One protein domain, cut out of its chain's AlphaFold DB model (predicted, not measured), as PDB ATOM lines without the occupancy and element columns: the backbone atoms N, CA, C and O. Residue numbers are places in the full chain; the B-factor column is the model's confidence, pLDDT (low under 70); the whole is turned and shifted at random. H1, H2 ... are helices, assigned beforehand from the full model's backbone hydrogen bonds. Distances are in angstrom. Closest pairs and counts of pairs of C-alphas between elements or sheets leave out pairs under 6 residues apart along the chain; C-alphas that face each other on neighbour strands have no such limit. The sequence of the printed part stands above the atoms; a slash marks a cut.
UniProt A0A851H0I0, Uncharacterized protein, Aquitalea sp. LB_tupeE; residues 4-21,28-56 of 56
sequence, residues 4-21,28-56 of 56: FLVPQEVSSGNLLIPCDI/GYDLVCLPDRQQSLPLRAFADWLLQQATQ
ATOM      1  N   PHE A   4      34.897  42.529 -32.721       86.38
ATOM      2  CA  PHE A   4      36.255  42.427 -33.259       86.38
ATOM      3  C   PHE A   4      36.641  43.590 -34.192       86.38
ATOM      4  O   PHE A   4      37.821  43.756 -34.482       86.38
ATOM      5  N   LEU A   5      35.680  44.403 -34.652       89.88
ATOM      6  CA  LEU A   5      35.954  45.578 -35.490       89.88
ATOM      7  C   LEU A   5      36.291  46.840 -34.688       89.88
ATOM      8  O   LEU A   5      36.782  47.796 -35.277       89.88
ATOM      9  N   VAL A   6      36.011  46.862 -33.382       92.25
ATOM     10  CA  VAL A   6      36.171  48.058 -32.532       92.25
ATOM     11  C   VAL A   6      36.957  47.815 -31.226       92.25
ATOM     12  O   VAL A   6      36.594  48.352 -30.175       92.25
ATOM     13  N   PRO A   7      38.023  46.987 -31.213       91.31
ATOM     14  CA  PRO A   7      38.732  46.672 -29.971       91.31
ATOM     15  C   PRO A   7      39.432  47.901 -29.362       91.31
ATOM     16  O   PRO A   7      39.546  48.014 -28.139       91.31
ATOM     17  N   GLN A   8      39.884  48.850 -30.186       94.56
ATOM     18  CA  GLN A   8      40.583  50.050 -29.715       94.56
ATOM     19  C   GLN A   8      39.626  51.057 -29.082       94.56
ATOM     20  O   GLN A   8      39.908  51.621 -28.030       94.56
ATOM     21  N   GLU A   9      38.467  51.272 -29.684       94.81
ATOM     22  CA  GLU A   9      37.458  52.204 -29.199       94.81
ATOM     23  C   GLU A   9      36.839  51.707 -27.895       94.81
ATOM     24  O   GLU A   9      36.610  52.501 -26.984       94.81
ATOM     25  N   VAL A  10      36.629  50.392 -27.779       93.62
ATOM     26  CA  VAL A  10      36.173  49.772 -26.531       93.62
ATOM     27  C   VAL A  10      37.237  49.901 -25.439       93.62
ATOM     28  O   VAL A  10      36.920  50.314 -24.328       93.62
ATOM     29  N   SER A  11      38.506  49.604 -25.738       93.38
ATOM     30  CA  SER A  11      39.584  49.687 -24.736       93.38
ATOM     31  C   SER A  11      39.938  51.119 -24.320       93.38
ATOM     32  O   SER A  11      40.320  51.346 -23.176       93.38
ATOM     33  N   SER A  12      39.775  52.094 -25.217       95.81
ATOM     34  CA  SER A  12      39.967  53.524 -24.928       95.81
ATOM     35  C   SER A  12      38.764  54.186 -24.246       95.81
ATOM     36  O   SER A  12      38.872  55.333 -23.819       95.81
ATOM     37  N   GLY A  13      37.625  53.492 -24.134       93.62
ATOM     38  CA  GLY A  13      36.390  54.033 -23.557       93.62
ATOM     39  C   GLY A  13      35.611  54.975 -24.483       93.62
ATOM     40  O   GLY A  13      34.600  55.538 -24.069       93.62
ATOM     41  N   ASN A  14      36.043  55.126 -25.739       95.12
ATOM     42  CA  ASN A  14      35.320  55.879 -26.768       95.12
ATOM     43  C   ASN A  14      34.035  55.163 -27.211       95.12
ATOM     44  O   ASN A  14      33.081  55.806 -27.650       95.12
ATOM     45  N   LEU A  15      33.997  53.833 -27.084       95.00
ATOM     46  CA  LEU A  15      32.795  53.020 -27.220       95.00
ATOM     47  C   LEU A  15      32.544  52.231 -25.938       95.00
ATOM     48  O   LEU A  15      33.453  51.666 -25.339       95.00
ATOM     49  N   LEU A  16      31.274  52.157 -25.551       92.88
ATOM     50  CA  LEU A  16      30.810  51.355 -24.425       92.88
ATOM     51  C   LEU A  16      30.014  50.155 -24.940       92.88
ATOM     52  O   LEU A  16      29.330  50.245 -25.960       92.88
ATOM     53  N   ILE A  17      30.073  49.042 -24.207       90.75
ATOM     54  CA  ILE A  17      29.232  47.865 -24.440       90.75
ATOM     55  C   ILE A  17      28.071  47.936 -23.436       90.75
ATOM     56  O   ILE A  17      28.236  47.514 -22.294       90.75
ATOM     57  N   PRO A  18      26.904  48.496 -23.810       89.62
ATOM     58  CA  PRO A  18      25.805  48.714 -22.864       89.62
ATOM     59  C   PRO A  18      25.174  47.404 -22.375       89.62
ATOM     60  O   PRO A  18      24.649  47.340 -21.268       89.62
ATOM     61  N   CYS A  19      25.227  46.358 -23.199       88.12
ATOM     62  CA  CYS A  19      24.745  45.026 -22.865       88.12
ATOM     63  C   CYS A  19      25.819  44.015 -23.252       88.12
ATOM     64  O   CYS A  19      25.977  43.682 -24.430       88.12
ATOM     65  N   ASP A  20      26.567  43.532 -22.263       87.19
ATOM     66  CA  ASP A  20      27.584  42.512 -22.490       87.19
ATOM     67  C   ASP A  20      26.976  41.103 -22.489       87.19
ATOM     68  O   ASP A  20      27.238  40.272 -21.625       87.19
ATOM     69  N   ILE A  21      26.081  40.868 -23.448       85.62
ATOM     70  CA  ILE A  21      25.392  39.592 -23.623       85.62
ATOM     71  C   ILE A  21      25.630  39.132 -25.058       85.62
ATOM     72  O   ILE A  21      25.355  39.869 -26.009       85.62
ATOM     73  N   GLY A  28      27.207  35.397 -40.259       83.44
ATOM     74  CA  GLY A  28      28.600  34.976 -40.416       83.44
ATOM     75  C   GLY A  28      29.373  35.830 -41.422       83.44
ATOM     76  O   GLY A  28      28.808  36.668 -42.124       83.44
ATOM     77  N   TYR A  29      30.686  35.615 -41.469       87.75
ATOM     78  CA  TYR A  29      31.577  36.181 -42.480       87.75
ATOM     79  C   TYR A  29      32.099  35.053 -43.363       87.75
ATOM     80  O   TYR A  29      32.762  34.147 -42.863       87.75
ATOM     81  N   ASP A  30      31.831  35.135 -44.664       89.62
ATOM     82  CA  ASP A  30      32.177  34.084 -45.619       89.62
ATOM     83  C   ASP A  30      33.325  34.496 -46.547       89.62
ATOM     84  O   ASP A  30      33.387  35.624 -47.048       89.62
ATOM     85  N   LEU A  31      34.213  33.544 -46.840       89.62
ATOM     86  CA  LEU A  31      35.212  33.682 -47.895       89.62
ATOM     87  C   LEU A  31      34.598  33.262 -49.238       89.62
ATOM     88  O   LEU A  31      34.480  32.075 -49.541       89.62
ATOM     89  N   VAL A  32      34.232  34.237 -50.067       90.44
ATOM     90  CA  VAL A  32      33.630  33.984 -51.385       90.44
ATOM     91  C   VAL A  32      34.708  33.914 -52.464       90.44
ATOM     92  O   VAL A  32      35.515  34.829 -52.615       90.44
ATOM     93  N   CYS A  33      34.702  32.833 -53.245       86.62
ATOM     94  CA  CYS A  33      35.638  32.605 -54.345       86.62
ATOM     95  C   CYS A  33      34.911  32.160 -55.614       86.62
ATOM     96  O   CYS A  33      33.854  31.531 -55.549       86.62
ATOM     97  N   LEU A  34      35.500  32.461 -56.776       86.81
ATOM     98  CA  LEU A  34      34.966  32.011 -58.060       86.81
ATOM     99  C   LEU A  34      35.011  30.469 -58.159       86.81
ATOM    100  O   LEU A  34      35.964  29.859 -57.656       86.81
ATOM    101  N   PRO A  35      34.021  29.824 -58.808       78.62
ATOM    102  CA  PRO A  35      33.929  28.362 -58.873       78.62
ATOM    103  C   PRO A  35      35.165  27.684 -59.481       78.62
ATOM    104  O   PRO A  35      35.577  26.617 -59.034       78.62
ATOM    105  N   ASP A  36      35.793  28.327 -60.463       81.25
ATOM    106  CA  ASP A  36      37.007  27.865 -61.148       81.25
ATOM    107  C   ASP A  36      38.249  27.840 -60.239       81.25
ATOM    108  O   ASP A  36      39.222  27.141 -60.526       81.25
ATOM    109  N   ARG A  37      38.222  28.566 -59.117       76.50
ATOM    110  CA  ARG A  37      39.343  28.676 -58.174       76.50
ATOM    111  C   ARG A  37      39.241  27.742 -56.977       76.50
ATOM    112  O   ARG A  37      40.196  27.674 -56.208       76.50
ATOM    113  N   GLN A  38      38.150  26.988 -56.827       71.62
ATOM    114  CA  GLN A  38      37.933  26.114 -55.664       71.62
ATOM    115  C   GLN A  38      39.010  25.027 -55.490       71.62
ATOM    116  O   GLN A  38      39.264  24.592 -54.371       71.62
ATOM    117  N   GLN A  39      39.682  24.610 -56.570       78.06
ATOM    118  CA  GLN A  39      40.754  23.602 -56.528       78.06
ATOM    119  C   GLN A  39      42.165  24.204 -56.400       78.06
ATOM    120  O   GLN A  39      43.159  23.479 -56.418       78.06
ATOM    121  N   SER A  40      42.278  25.527 -56.277       87.88
ATOM    122  CA  SER A  40      43.564  26.209 -56.137       87.88
ATOM    123  C   SER A  40      44.215  25.858 -54.794       87.88
ATOM    124  O   SER A  40      43.701  26.217 -53.733       87.88
ATOM    125  N   LEU A  41      45.373  25.189 -54.833       91.19
ATOM    126  CA  LEU A  41      46.167  24.870 -53.638       91.19
ATOM    127  C   LEU A  41      46.484  26.115 -52.783       91.19
ATOM    128  O   LEU A  41      46.266  26.052 -51.572       91.19
ATOM    129  N   PRO A  42      46.914  27.260 -53.362       92.25
ATOM    130  CA  PRO A  42      47.087  28.496 -52.599       92.25
ATOM    131  C   PRO A  42      45.813  28.973 -51.898       92.25
ATOM    132  O   PRO A  42      45.878  29.425 -50.758       92.25
ATOM    133  N   LEU A  43      44.657  28.867 -52.563       91.69
ATOM    134  CA  LEU A  43      43.394  29.309 -51.977       91.69
ATOM    135  C   LEU A  43      43.010  28.440 -50.782       91.69
ATOM    136  O   LEU A  43      42.552  28.958 -49.770       91.69
ATOM    137  N   ARG A  44      43.228  27.127 -50.888       91.12
ATOM    138  CA  ARG A  44      42.944  26.199 -49.798       91.12
ATOM    139  C   ARG A  44      43.843  26.443 -48.592       91.12
ATOM    140  O   ARG A  44      43.333  26.571 -47.490       91.12
ATOM    141  N   ALA A  45      45.148  26.614 -48.815       93.31
ATOM    142  CA  ALA A  45      46.083  26.958 -47.745       93.31
ATOM    143  C   ALA A  45      45.706  28.277 -47.046       93.31
ATOM    144  O   ALA A  45      45.770  28.371 -45.822       93.31
ATOM    145  N   PHE A  46      45.272  29.281 -47.814       93.38
ATOM    146  CA  PHE A  46      44.787  30.541 -47.259       93.38
ATOM    147  C   PHE A  46      43.489  30.370 -46.459       93.38
ATOM    148  O   PHE A  46      43.391  30.906 -45.361       93.38
ATOM    149  N   ALA A  47      42.513  29.618 -46.976       92.44
ATOM    150  CA  ALA A  47      41.257  29.353 -46.279       92.44
ATOM    151  C   ALA A  47      41.488  28.600 -44.959       92.44
ATOM    152  O   ALA A  47      40.943  28.991 -43.929       92.44
ATOM    153  N   ASP A  48      42.347  27.577 -44.973       93.25
ATOM    154  CA  ASP A  48      42.708  26.806 -43.781       93.25
ATOM    155  C   ASP A  48      43.388  27.702 -42.732       93.25
ATOM    156  O   ASP A  48      43.025  27.675 -41.555       93.25
ATOM    157  N   TRP A  49      44.328  28.553 -43.158       95.25
ATOM    158  CA  TRP A  49      44.956  29.541 -42.279       95.25
ATOM    159  C   TRP A  49      43.940  30.552 -41.726       95.25
ATOM    160  O   TRP A  49      43.952  30.844 -40.532       95.25
ATOM    161  N   LEU A  50      43.030  31.063 -42.562       94.00
ATOM    162  CA  LEU A  50      42.031  32.055 -42.164       94.00
ATOM    163  C   LEU A  50      41.086  31.497 -41.093       94.00
ATOM    164  O   LEU A  50      40.796  32.182 -40.114       94.00
ATOM    165  N   LEU A  51      40.658  30.241 -41.241       92.69
ATOM    166  CA  LEU A  51      39.838  29.554 -40.243       92.69
ATOM    167  C   LEU A  51      40.582  29.395 -38.909       92.69
ATOM    168  O   LEU A  51      39.990  29.602 -37.850       92.69
ATOM    169  N   GLN A  52      41.887  29.102 -38.937       94.25
ATOM    170  CA  GLN A  52      42.699  29.054 -37.716       94.25
ATOM    171  C   GLN A  52      42.769  30.415 -37.016       94.25
ATOM    172  O   GLN A  52      42.645  30.467 -35.796       94.25
ATOM    173  N   GLN A  53      42.928  31.508 -37.769       92.19
ATOM    174  CA  GLN A  53      42.949  32.861 -37.201       92.19
ATOM    175  C   GLN A  53      41.589  33.287 -36.642       92.19
ATOM    176  O   GLN A  53      41.541  33.954 -35.619       92.19
ATOM    177  N   ALA A  54      40.485  32.889 -37.280       87.00
ATOM    178  CA  ALA A  54      39.136  33.243 -36.837       87.00
ATOM    179  C   ALA A  54      38.697  32.529 -35.545       87.00
ATOM    180  O   ALA A  54      37.718  32.934 -34.925       87.00
ATOM    181  N   THR A  55      39.397  31.456 -35.159       78.75
ATOM    182  CA  THR A  55      39.117  30.696 -33.929       78.75
ATOM    183  C   THR A  55      39.967  31.170 -32.737       78.75
ATOM    184  O   THR A  55      39.776  30.677 -31.626       78.75
ATOM    185  N   GLN A  56      40.925  32.080 -32.963       59.38
ATOM    186  CA  GLN A  56      41.795  32.671 -31.934       59.38
ATOM    187  C   GLN A  56      41.171  33.939 -31.348       59.38
ATOM    188  O   GLN A  56      41.349  34.144 -30.127       59.38
TER     189      GLN A  56
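This is residues 4 to 21 and 28 to 56 of the 56 residues of an uncharacterized protein of Aquitalea sp. LB_tupeE (UniProt A0A851H0I0). Two separate pieces lie one after the other along a rod: a small hook, residues 4 to 21, with the short helix H1 at its bend, and a longer U, in which residues 28 to 33 run along H2 and residues 34 to 40 make the turn at the far end. The printed part has 47 residues with two named helices, H1 then H2, and no named strand; the class is all helix, though 19 of the 47 residues are in named elements. It is extended, with a radius of gyration of the C-alphas of 16.6 A and spans of 45 by 18 by 17 A.

H1, residues 7 to 11, and H2, residues 41 to 54, are apart. Residues 8 to 13, of which 8 to 11 belong to H1, stand free, as do residues 16 to 21 and 34 to 42. In H1 and H2 every O i to N i+4 pair is within hydrogen-bond range.

H1 begins at C-alpha 7, (38.732, 46.672, -29.971), and measures 6.1 A. H2 measures 20.0 A and ends at C-alpha 54, (39.136, 33.243, -36.837).

The C-alphas farthest apart, of Gly 13 and Asp 36, are 45.8 A apart. Residues 22 to 27 are not printed; C-alphas 21 and 28 are 17.7 A apart across this cut, which lies in the link from H1 to H2. Residue 56 has pLDDT under 70.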